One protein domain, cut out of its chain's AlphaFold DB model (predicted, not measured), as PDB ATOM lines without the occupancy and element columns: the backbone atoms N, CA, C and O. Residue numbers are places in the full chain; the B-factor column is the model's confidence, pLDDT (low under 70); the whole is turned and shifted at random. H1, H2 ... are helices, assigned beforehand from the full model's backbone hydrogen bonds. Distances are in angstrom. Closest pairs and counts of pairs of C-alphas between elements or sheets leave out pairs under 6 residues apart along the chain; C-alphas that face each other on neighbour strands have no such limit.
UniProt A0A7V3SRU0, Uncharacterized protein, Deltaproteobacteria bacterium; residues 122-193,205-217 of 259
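This is residues 122 to 193 and 205 to 217 of the 259 residues of an uncharacterized protein of Deltaproteobacteria bacterium (UniProt A0A7V3SRU0). A helical hairpin, long H2 and H3 side by side, is covered on one side by H1, which crosses H2 steeply, and short H4. The 85 printed residues, all helix by class, hold four named helices in the order H1, H2, H3, H4, and no named strand. The whole is compact, radius of gyration of the C-alphas 11.9 A, spanning 34 by 27 by 21 A.

Find C-alpha 153 at (51.465, 31.709, 23.476); from there H2, residues 153 to 170, runs 25.8 A. H3 is residues 177 to 189, 18.4 A; H1, residues 128 to 141, 19.7 A. H4, residues 207 to 214, ends at C-alpha 214, (32.948, 14.705, 33.905).

Look at Ala 162 and Val 184, the closest C-alphas of H2 and H3, 4.6 A apart; this hairpin runs opposite ways at a shallow tilt of 16 degrees. With residues 159 to 163 alone, H2 touches H1, closest C-alphas Val 163 and Ser 132, 6.3 A, at a steep 66 degrees; the helix packing is mostly crossed, at tilts beyond shallow. H4 touches H3, C-alphas 212 and 177 closest at 6.5 A, and is apart from H2. In each helix every O i to N i+4 pair is within hydrogen-bond range.

Residues 194 to 204 are not printed; C-alphas 193 and 205 stand 23.7 A apart across this cut. The H1 to H2 link is long. Residues 191 to 193 and 205 to 207 have pLDDT under 70.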
ATOM      1  N   ASN A 122      37.575   8.888  30.690       94.25
ATOM      2  CA  ASN A 122      38.784   8.408  31.351       94.25
ATOM      3  C   ASN A 122      39.984   9.240  30.892       94.25
ATOM      4  O   ASN A 122      40.539   9.004  29.821       94.25
ATOM      5  N   VAL A 123      40.382  10.212  31.707       95.38
ATOM      6  CA  VAL A 123      41.459  11.155  31.366       95.38
ATOM      7  C   VAL A 123      42.850  10.522  31.376       95.38
ATOM      8  O   VAL A 123      43.779  11.104  30.828       95.38
ATOM      9  N   CYS A 124      42.994   9.328  31.953       95.25
ATOM     10  CA  CYS A 124      44.256   8.593  31.972       95.25
ATOM     11  C   CYS A 124      44.487   7.758  30.710       95.25
ATOM     12  O   CYS A 124      45.623   7.376  30.436       95.25
ATOM     13  N   THR A 125      43.433   7.480  29.940       92.50
ATOM     14  CA  THR A 125      43.522   6.759  28.660       92.50
ATOM     15  C   THR A 125      43.140   7.620  27.459       92.50
ATOM     16  O   THR A 125      43.403   7.225  26.329       92.50
ATOM     17  N   ALA A 126      42.493   8.766  27.678       92.44
ATOM     18  CA  ALA A 126      42.133   9.699  26.618       92.44
ATOM     19  C   ALA A 126      43.376  10.337  25.979       92.44
ATOM     20  O   ALA A 126      44.398  10.544  26.633       92.44
ATOM     21  N   SER A 127      43.269  10.692  24.697       91.94
ATOM     22  CA  SER A 127      44.329  11.422  24.004       91.94
ATOM     23  C   SER A 127      44.449  12.863  24.510       91.94
ATOM     24  O   SER A 127      43.489  13.452  25.013       91.94
ATOM     25  N   ASP A 128      45.624  13.462  24.309       92.44
ATOM     26  CA  ASP A 128      45.896  14.851  24.691       92.44
ATOM     27  C   ASP A 128      44.894  15.838  24.086       92.44
ATOM     28  O   ASP A 128      44.539  16.813  24.740       92.44
ATOM     29  N   ASP A 129      44.406  15.583  22.869       90.94
ATOM     30  CA  ASP A 129      43.409  16.431  22.207       90.94
ATOM     31  C   ASP A 129      42.063  16.410  22.947       90.94
ATOM     32  O   ASP A 129      41.443  17.458  23.135       90.94
ATOM     33  N   ILE A 130      41.630  15.233  23.416       92.31
ATOM     34  CA  ILE A 130      40.395  15.076  24.199       92.31
ATOM     35  C   ILE A 130      40.553  15.724  25.576       92.31
ATOM     36  O   ILE A 130      39.675  16.468  26.013       92.31
ATOM     37  N   VAL A 131      41.689  15.492  26.244       94.62
ATOM     38  CA  VAL A 131      41.994  16.113  27.542       94.62
ATOM     39  C   VAL A 131      42.065  17.638  27.409       94.62
ATOM     40  O   VAL A 131      41.497  18.354  28.231       94.62
ATOM     41  N   SER A 132      42.683  18.147  26.341       93.31
ATOM     42  CA  SER A 132      42.756  19.582  26.051       93.31
ATOM     43  C   SER A 132      41.373  20.182  25.813       93.31
ATOM     44  O   SER A 132      41.058  21.216  26.393       93.31
ATOM     45  N   ALA A 133      40.524  19.535  25.006       92.12
ATOM     46  CA  ALA A 133      39.158  19.997  24.759       92.12
ATOM     47  C   ALA A 133      38.331  20.063  26.052       92.12
ATOM     48  O   ALA A 133      37.600  21.029  26.272       92.12
ATOM     49  N   LEU A 134      38.494  19.074  26.933       92.88
ATOM     50  CA  LEU A 134      37.849  19.050  28.240       92.88
ATOM     51  C   LEU A 134      38.352  20.177  29.160       92.88
ATOM     52  O   LEU A 134      37.548  20.828  29.824       92.88
ATOM     53  N   ILE A 135      39.663  20.434  29.192       93.38
ATOM     54  CA  ILE A 135      40.250  21.533  29.971       93.38
ATOM     55  C   ILE A 135      39.809  22.896  29.421       93.38
ATOM     56  O   ILE A 135      39.515  23.798  30.198       93.38
ATOM     57  N   LEU A 136      39.723  23.052  28.098       91.00
ATOM     58  CA  LEU A 136      39.220  24.271  27.459       91.00
ATOM     59  C   LEU A 136      37.752  24.528  27.805       91.00
ATOM     60  O   LEU A 136      37.382  25.662  28.103       91.00
ATOM     61  N   ASP A 137      36.912  23.494  27.766       89.25
ATOM     62  CA  ASP A 137      35.513  23.597  28.192       89.25
ATOM     63  C   ASP A 137      35.412  23.993  29.672       89.25
ATOM     64  O   ASP A 137      34.646  24.885  30.037       89.25
ATOM     65  N   TYR A 138      36.260  23.401  30.515       89.62
ATOM     66  CA  TYR A 138      36.344  23.743  31.929       89.62
ATOM     67  C   TYR A 138      36.776  25.193  32.170       89.62
ATOM     68  O   TYR A 138      36.094  25.917  32.893       89.62
ATOM     69  N   ALA A 139      37.867  25.639  31.551       88.94
ATOM     70  CA  ALA A 139      38.382  26.995  31.711       88.94
ATOM     71  C   ALA A 139      37.341  28.039  31.281       88.94
ATOM     72  O   ALA A 139      37.041  28.949  32.044       88.94
ATOM     73  N   ASN A 140      36.713  27.846  30.117       84.00
ATOM     74  CA  ASN A 140      35.740  28.794  29.560       84.00
ATOM     75  C   ASN A 140      34.381  28.790  30.286       84.00
ATOM     76  O   ASN A 140      33.577  29.701  30.100       84.00
ATOM     77  N   SER A 141      34.092  27.760  31.086       80.81
ATOM     78  CA  SER A 141      32.882  27.689  31.919       80.81
ATOM     79  C   SER A 141      33.123  28.106  33.373       80.81
ATOM     80  O   SER A 141      32.167  28.199  34.147       80.81
ATOM     81  N   SER A 142      34.376  28.387  33.749       83.56
ATOM     82  CA  SER A 142      34.782  28.713  35.117       83.56
ATOM     83  C   SER A 142      35.056  30.209  35.275       83.56
ATOM     84  O   SER A 142      36.083  30.682  34.803       83.56
ATOM     85  N   PRO A 143      34.235  30.966  36.026       79.81
ATOM     86  CA  PRO A 143      34.461  32.402  36.229       79.81
ATOM     87  C   PRO A 143      35.793  32.743  36.914       79.81
ATOM     88  O   PRO A 143      36.273  33.869  36.810       79.81
ATOM     89  N   SER A 144      36.362  31.791  37.659       80.00
ATOM     90  CA  SER A 144      37.626  31.923  38.388       80.00
ATOM     91  C   SER A 144      38.861  31.611  37.541       80.00
ATOM     92  O   SER A 144      39.980  31.791  38.017       80.00
ATOM     93  N   ILE A 145      38.684  31.113  36.314       83.50
ATOM     94  CA  ILE A 145      39.780  30.756  35.415       83.50
ATOM     95  C   ILE A 145      39.783  31.754  34.257       83.50
ATOM     96  O   ILE A 145      38.744  31.965  33.639       83.50
ATOM     97  N   PRO A 146      40.923  32.386  33.933       84.50
ATOM     98  CA  PRO A 146      40.988  33.260  32.772       84.50
ATOM     99  C   PRO A 146      40.795  32.448  31.492       84.50
ATOM    100  O   PRO A 146      41.524  31.467  31.299       84.50
ATOM    101  N   ASP A 147      39.889  32.906  30.623       84.06
ATOM    102  CA  ASP A 147      39.640  32.329  29.298       84.06
ATOM    103  C   ASP A 147      40.947  31.994  28.569       84.06
ATOM    104  O   ASP A 147      41.920  32.756  28.613       84.06
ATOM    105  N   ILE A 148      40.959  30.853  27.879       86.12
ATOM    106  CA  ILE A 148      42.094  30.408  27.064       86.12
ATOM    107  C   ILE A 148      41.792  30.742  25.610       86.12
ATOM    108  O   ILE A 148      40.885  30.167  25.000       86.12
ATOM    109  N   LYS A 149      42.569  31.657  25.031       84.00
ATOM    110  CA  LYS A 149      42.446  32.054  23.631       84.00
ATOM    111  C   LYS A 149      43.375  31.221  22.768       84.00
ATOM    112  O   LYS A 149      44.589  31.177  22.957       84.00
ATOM    113  N   GLU A 150      42.798  30.595  21.754       72.31
ATOM    114  CA  GLU A 150      43.581  29.879  20.759       72.31
ATOM    115  C   GLU A 150      44.476  30.855  19.980       72.31
ATOM    116  O   GLU A 150      43.996  31.808  19.369       72.31
ATOM    117  N   GLY A 151      45.788  30.607  20.004       78.00
ATOM    118  CA  GLY A 151      46.792  31.421  19.312       78.00
ATOM    119  C   GLY A 151      47.588  32.369  20.211       78.00
ATOM    120  O   GLY A 151      48.578  32.925  19.739       78.00
ATOM    121  N   ASP A 152      47.219  32.518  21.484       89.38
ATOM    122  CA  ASP A 152      48.059  33.199  22.471       89.38
ATOM    123  C   ASP A 152      49.091  32.223  23.069       89.38
ATOM    124  O   ASP A 152      48.757  31.125  23.516       89.38
ATOM    125  N   GLU A 153      50.375  32.594  23.043       89.25
ATOM    126  CA  GLU A 153      51.465  31.709  23.476       89.25
ATOM    127  C   GLU A 153      51.417  31.414  24.985       89.25
ATOM    128  O   GLU A 153      51.777  30.314  25.411       89.25
ATOM    129  N   ALA A 154      50.982  32.375  25.804       89.88
ATOM    130  CA  ALA A 154      50.859  32.166  27.241       89.88
ATOM    131  C   ALA A 154      49.687  31.226  27.548       89.88
ATOM    132  O   ALA A 154      49.833  30.306  28.353       89.88
ATOM    133  N   ASP A 155      48.564  31.394  26.854       91.25
ATOM    134  CA  ASP A 155      47.381  30.541  26.982       91.25
ATOM    135  C   ASP A 155      47.656  29.098  26.549       91.25
ATOM    136  O   ASP A 155      47.272  28.157  27.247       91.25
ATOM    137  N   LEU A 156      48.400  28.911  25.456       89.88
ATOM    138  CA  LEU A 156      48.849  27.589  25.022       89.88
ATOM    139  C   LEU A 156      49.756  26.925  26.065       89.88
ATOM    140  O   LEU A 156      49.562  25.752  26.375       89.88
ATOM    141  N   LYS A 157      50.685  27.672  26.676       92.06
ATOM    142  CA  LYS A 157      51.530  27.144  27.763       92.06
ATOM    143  C   LYS A 157      50.717  26.754  28.996       92.06
ATOM    144  O   LYS A 157      51.016  25.733  29.612       92.06
ATOM    145  N   ARG A 158      49.687  27.531  29.357       93.19
ATOM    146  CA  ARG A 158      48.769  27.187  30.461       93.19
ATOM    147  C   ARG A 158      48.002  25.900  30.159       93.19
ATOM    148  O   ARG A 158      47.930  25.022  31.018       93.19
ATOM    149  N   LEU A 159      47.488  25.758  28.937       93.62
ATOM    150  CA  LEU A 159      46.797  24.547  28.495       93.62
ATOM    151  C   LEU A 159      47.726  23.323  28.515       93.62
ATOM    152  O   LEU A 159      47.365  22.292  29.078       93.62
ATOM    153  N   GLU A 160      48.939  23.438  27.974       94.31
ATOM    154  CA  GLU A 160      49.941  22.363  27.986       94.31
ATOM    155  C   GLU A 160      50.337  21.958  29.413       94.31
ATOM    156  O   GLU A 160      50.439  20.766  29.719       94.31
ATOM    157  N   ALA A 161      50.511  22.929  30.315       95.50
ATOM    158  CA  ALA A 161      50.785  22.665  31.724       95.50
ATOM    159  C   ALA A 161      49.622  21.924  32.402       95.50
ATOM    160  O   ALA A 161      49.856  20.975  33.153       95.50
ATOM    161  N   ALA A 162      48.377  22.299  32.101       96.00
ATOM    162  CA  ALA A 162      47.190  21.635  32.629       96.00
ATOM    163  C   ALA A 162      47.050  20.193  32.103       96.00
ATOM    164  O   ALA A 162      46.786  19.276  32.879       96.00
ATOM    165  N   VAL A 163      47.313  19.952  30.814       96.38
ATOM    166  CA  VAL A 163      47.362  18.590  30.245       96.38
ATOM    167  C   VAL A 163      48.470  17.762  30.909       96.38
ATOM    168  O   VAL A 163      48.263  16.597  31.253       96.38
ATOM    169  N   SER A 164      49.641  18.358  31.148       97.19
ATOM    170  CA  SER A 164      50.751  17.703  31.850       97.19
ATOM    171  C   SER A 164      50.403  17.343  33.304       97.19
ATOM    172  O   SER A 164      50.779  16.271  33.788       97.19
ATOM    173  N   ALA A 165      49.632  18.191  33.991       96.44
ATOM    174  CA  ALA A 165      49.135  17.916  35.337       96.44
ATOM    175  C   ALA A 165      48.230  16.672  35.368       96.44
ATOM    176  O   ALA A 165      48.434  15.793  36.208       96.44
ATOM    177  N   VAL A 166      47.308  16.541  34.404       97.12
ATOM    178  CA  VAL A 166      46.468  15.336  34.253       97.12
ATOM    179  C   VAL A 166      47.334  14.088  34.089       97.12
ATOM    180  O   VAL A 166      47.175  13.123  34.836       97.12
ATOM    181  N   LYS A 167      48.305  14.115  33.167       96.75
ATOM    182  CA  LYS A 167      49.214  12.980  32.932       96.75
ATOM    183  C   LYS A 167      50.007  12.598  34.174       96.75
ATOM    184  O   LYS A 167      50.164  11.415  34.464       96.75
ATOM    185  N   THR A 168      50.492  13.594  34.908       96.12
ATOM    186  CA  THR A 168      51.253  13.376  36.141       96.12
ATOM    187  C   THR A 168      50.385  12.702  37.203       96.12
ATOM    188  O   THR A 168      50.819  11.719  37.801       96.12
ATOM    189  N   GLY A 169      49.141  13.157  37.391       95.19
ATOM    190  CA  GLY A 169      48.200  12.523  38.320       95.19
ATOM    191  C   GLY A 169      47.838  11.089  37.917       95.19
ATOM    192  O   GLY A 169      47.813  10.190  38.761       95.19
ATOM    193  N   CYS A 170      47.667  10.847  36.617       95.94
ATOM    194  CA  CYS A 170      47.433   9.519  36.050       95.94
ATOM    195  C   CYS A 170      48.637   8.568  36.142       95.94
ATOM    196  O   CYS A 170      48.457   7.357  36.074       95.94
ATOM    197  N   GLY A 171      49.858   9.085  36.321       92.88
ATOM    198  CA  GLY A 171      51.072   8.280  36.493       92.88
ATOM    199  C   GLY A 171      51.234   7.658  37.886       92.88
ATOM    200  O   GLY A 171      52.206   6.941  38.130       92.88
ATOM    201  N   THR A 172      50.320   7.940  38.815       91.50
ATOM    202  CA  THR A 172      50.348   7.387  40.175       91.50
ATOM    203  C   THR A 172      49.693   6.002  40.236       91.50
ATOM    204  O   THR A 172      48.886   5.639  39.387       91.50
ATOM    205  N   LEU A 173      50.023   5.205  41.262       88.06
ATOM    206  CA  LEU A 173      49.436   3.864  41.450       88.06
ATOM    207  C   LEU A 173      47.924   3.891  41.723       88.06
ATOM    208  O   LEU A 173      47.249   2.887  41.521       88.06
ATOM    209  N   SER A 174      47.415   5.018  42.218       91.69
ATOM    210  CA  SER A 174      46.002   5.239  42.508       91.69
ATOM    211  C   SER A 174      45.664   6.684  42.142       91.69
ATOM    212  O   SER A 174      45.704   7.547  43.022       91.69
ATOM    213  N   PRO A 175      45.392   6.964  40.855       94.19
ATOM    214  CA  PRO A 175      45.067   8.305  40.397       94.19
ATOM    215  C   PRO A 175      43.839   8.852  41.120       94.19
ATOM    216  O   PRO A 175      42.747   8.287  41.042       94.19
ATOM    217  N   ASP A 176      44.041   9.963  41.817       94.75
ATOM    218  CA  ASP A 176      43.015  10.643  42.596       94.75
ATOM    219  C   ASP A 176      42.459  11.838  41.814       94.75
ATOM    220  O   ASP A 176      43.206  12.719  41.379       94.75
ATOM    221  N   ILE A 177      41.139  11.845  41.613       94.56
ATOM    222  CA  ILE A 177      40.448  12.853  40.798       94.56
ATOM    223  C   ILE A 177      40.613  14.243  41.410       94.56
ATOM    224  O   ILE A 177      40.913  15.187  40.680       94.56
ATOM    225  N   ASP A 178      40.472  14.373  42.729       93.75
ATOM    226  CA  ASP A 178      40.527  15.669  43.407       93.75
ATOM    227  C   ASP A 178      41.918  16.306  43.274       93.75
ATOM    228  O   ASP A 178      42.035  17.487  42.931       93.75
ATOM    229  N   ASN A 179      42.980  15.512  43.427       93.81
ATOM    230  CA  ASN A 179      44.352  15.956  43.178       93.81
ATOM    231  C   ASN A 179      44.592  16.353  41.713       93.81
ATOM    232  O   ASN A 179      45.249  17.365  41.457       93.81
ATOM    233  N   ILE A 180      44.053  15.599  40.743       95.56
ATOM    234  CA  ILE A 180      44.142  15.960  39.317       95.56
ATOM    235  C   ILE A 180      43.480  17.321  39.074       95.56
ATOM    236  O   ILE A 180      44.083  18.197  38.452       95.56
ATOM    237  N   VAL A 181      42.265  17.528  39.588       94.31
ATOM    238  CA  VAL A 181      41.536  18.797  39.444       94.31
ATOM    239  C   VAL A 181      42.290  19.955  40.103       94.31
ATOM    240  O   VAL A 181      42.348  21.050  39.538       94.31
ATOM    241  N   ALA A 182      42.893  19.737  41.274       92.38
ATOM    242  CA  ALA A 182      43.667  20.757  41.977       92.38
ATOM    243  C   ALA A 182      44.908  21.205  41.180       92.38
ATOM    244  O   ALA A 182      45.133  22.406  41.011       92.38
ATOM    245  N   GLU A 183      45.687  20.265  40.636       94.12
ATOM    246  CA  GLU A 183      46.878  20.609  39.847       94.12
ATOM    247  C   GLU A 183      46.522  21.207  38.476       94.12
ATOM    248  O   GLU A 183      47.208  22.124  38.020       94.12
ATOM    249  N   VAL A 184      45.415  20.783  37.851       94.50
ATOM    250  CA  VAL A 184      44.869  21.448  36.652       94.50
ATOM    251  C   VAL A 184      44.521  22.904  36.959       94.50
ATOM    252  O   VAL A 184      44.966  23.805  36.252       94.50
ATOM    253  N   ASN A 185      43.792  23.167  38.045       92.50
ATOM    254  CA  ASN A 185      43.432  24.528  38.452       92.50
ATOM    255  C   ASN A 185      44.644  25.424  38.685       92.50
ATOM    256  O   ASN A 185      44.701  26.565  38.220       92.50
ATOM    257  N   LYS A 186      45.642  24.888  39.378       91.75
ATOM    258  CA  LYS A 186      46.903  25.578  39.619       91.75
ATOM    259  C   LYS A 186      47.618  25.901  38.309       91.75
ATOM    260  O   LYS A 186      48.057  27.034  38.129       91.75
ATOM    261  N   ALA A 187      47.693  24.959  37.369       93.19
ATOM    262  CA  ALA A 187      48.300  25.197  36.060       93.19
ATOM    263  C   ALA A 187      47.578  26.303  35.267       93.19
ATOM    264  O   ALA A 187      48.225  27.130  34.626       93.19
ATOM    265  N   LEU A 188      46.247  26.361  35.361       91.62
ATOM    266  CA  LEU A 188      45.415  27.334  34.649       91.62
ATOM    267  C   LEU A 188      45.457  28.753  35.236       91.62
ATOM    268  O   LEU A 188      45.249  29.726  34.506       91.62
ATOM    269  N   THR A 189      45.743  28.878  36.533       88.31
ATOM    270  CA  THR A 189      45.772  30.153  37.278       88.31
ATOM    271  C   THR A 189      47.185  30.686  37.535       88.31
ATOM    272  O   THR A 189      47.360  31.827  37.972       88.31
ATOM    273  N   THR A 190      48.224  29.898  37.241       79.50
ATOM    274  CA  THR A 190      49.620  30.319  37.411       79.50
ATOM    275  C   THR A 190      49.929  31.518  36.508       79.50
ATOM    276  O   THR A 190      49.844  31.428  35.285       79.50
ATOM    277  N   GLY A 191      50.326  32.642  37.114       62.56
ATOM    278  CA  GLY A 191      50.694  33.877  36.406       62.56
ATOM    279  C   GLY A 191      49.604  34.952  36.382       62.56
ATOM    280  O   GLY A 191      49.900  36.101  36.058       62.56
ATOM    281  N   THR A 192      48.378  34.630  36.800       56.78
ATOM    282  CA  THR A 192      47.342  35.627  37.087       56.78
ATOM    283  C   THR A 192      47.370  35.986  38.565       56.78
ATOM    284  O   THR A 192      46.918  35.219  39.409       56.78
ATOM    285  N   ALA A 193      47.919  37.157  38.890       42.81
ATOM    286  CA  ALA A 193      47.739  37.761  40.204       42.81
ATOM    287  C   ALA A 193      46.269  38.183  40.340       42.81
ATOM    288  O   ALA A 193      45.890  39.278  39.933       42.81
ATOM    289  N   PRO A 205      27.778  24.559  43.132       50.59
ATOM    290  CA  PRO A 205      28.884  23.678  42.778       50.59
ATOM    291  C   PRO A 205      30.021  24.533  42.203       50.59
ATOM    292  O   PRO A 205      29.840  25.195  41.181       50.59
ATOM    293  N   SER A 206      31.178  24.559  42.874       62.97
ATOM    294  CA  SER A 206      32.363  25.245  42.350       62.97
ATOM    295  C   SER A 206      32.685  24.662  40.975       62.97
ATOM    296  O   SER A 206      32.457  23.473  40.742       62.97
ATOM    297  N   ALA A 207      33.194  25.454  40.033       63.53
ATOM    298  CA  ALA A 207      33.430  24.954  38.679       63.53
ATOM    299  C   ALA A 207      34.346  23.705  38.663       63.53
ATOM    300  O   ALA A 207      34.173  22.803  37.843       63.53
ATOM    301  N   SER A 208      35.250  23.587  39.641       73.06
ATOM    302  CA  SER A 208      36.066  22.393  39.909       73.06
ATOM    303  C   SER A 208      35.237  21.122  40.122       73.06
ATOM    304  O   SER A 208      35.600  20.060  39.619       73.06
ATOM    305  N   SER A 209      34.090  21.220  40.798       74.94
ATOM    306  CA  SER A 209      33.162  20.094  40.968       74.94
ATOM    307  C   SER A 209      32.495  19.672  39.653       74.94
ATOM    308  O   SER A 209      32.249  18.483  39.440       74.94
ATOM    309  N   VAL A 210      32.271  20.610  38.723       78.50
ATOM    310  CA  VAL A 210      31.730  20.308  37.389       78.50
ATOM    311  C   VAL A 210      32.764  19.550  36.560       78.50
ATOM    312  O   VAL A 210      32.423  18.519  35.984       78.50
ATOM    313  N   PHE A 211      34.027  19.983  36.547       86.38
ATOM    314  CA  PHE A 211      35.102  19.252  35.866       86.38
ATOM    315  C   PHE A 211      35.308  17.849  36.454       86.38
ATOM    316  O   PHE A 211      35.279  16.868  35.711       86.38
ATOM    317  N   ALA A 212      35.393  17.734  37.786       90.44
ATOM    318  CA  ALA A 212      35.498  16.449  38.481       90.44
ATOM    319  C   ALA A 212      34.340  15.495  38.126       90.44
ATOM    320  O   ALA A 212      34.542  14.296  37.941       90.44
ATOM    321  N   SER A 213      33.119  16.023  37.965       88.62
ATOM    322  CA  SER A 213      31.947  15.213  37.614       88.62
ATOM    323  C   SER A 213      32.004  14.594  36.211       88.62
ATOM    324  O   SER A 213      31.322  13.598  35.966       88.62
ATOM    325  N   ARG A 214      32.825  15.143  35.306       90.00
ATOM    326  CA  ARG A 214      32.948  14.705  33.905       90.00
ATOM    327  C   ARG A 214      34.110  13.748  33.662       90.00
ATOM    328  O   ARG A 214      34.188  13.155  32.587       90.00
ATOM    329  N   ILE A 215      34.995  13.586  34.641       94.19
ATOM    330  CA  ILE A 215      36.180  12.740  34.511       94.19
ATOM    331  C   ILE A 215      36.090  11.488  35.370       94.19
ATOM    332  O   ILE A 215      35.379  11.415  36.374       94.19
ATOM    333  N   THR A 216      36.825  10.478  34.935       95.19
ATOM    334  CA  THR A 216      37.129   9.268  35.689       95.19
ATOM    335  C   THR A 216      38.588   8.903  35.447       95.19
ATOM    336  O   THR A 216      39.192   9.331  34.463       95.19
ATOM    337  N   THR A 217      39.167   8.122  36.346       95.06
ATOM    338  CA  THR A 217      40.485   7.495  36.172       95.06
ATOM    339  C   THR A 217      40.350   5.994  35.902       95.06
ATOM    340  O   THR A 217      41.286   5.341  35.444       95.06
TER     341      THR A 217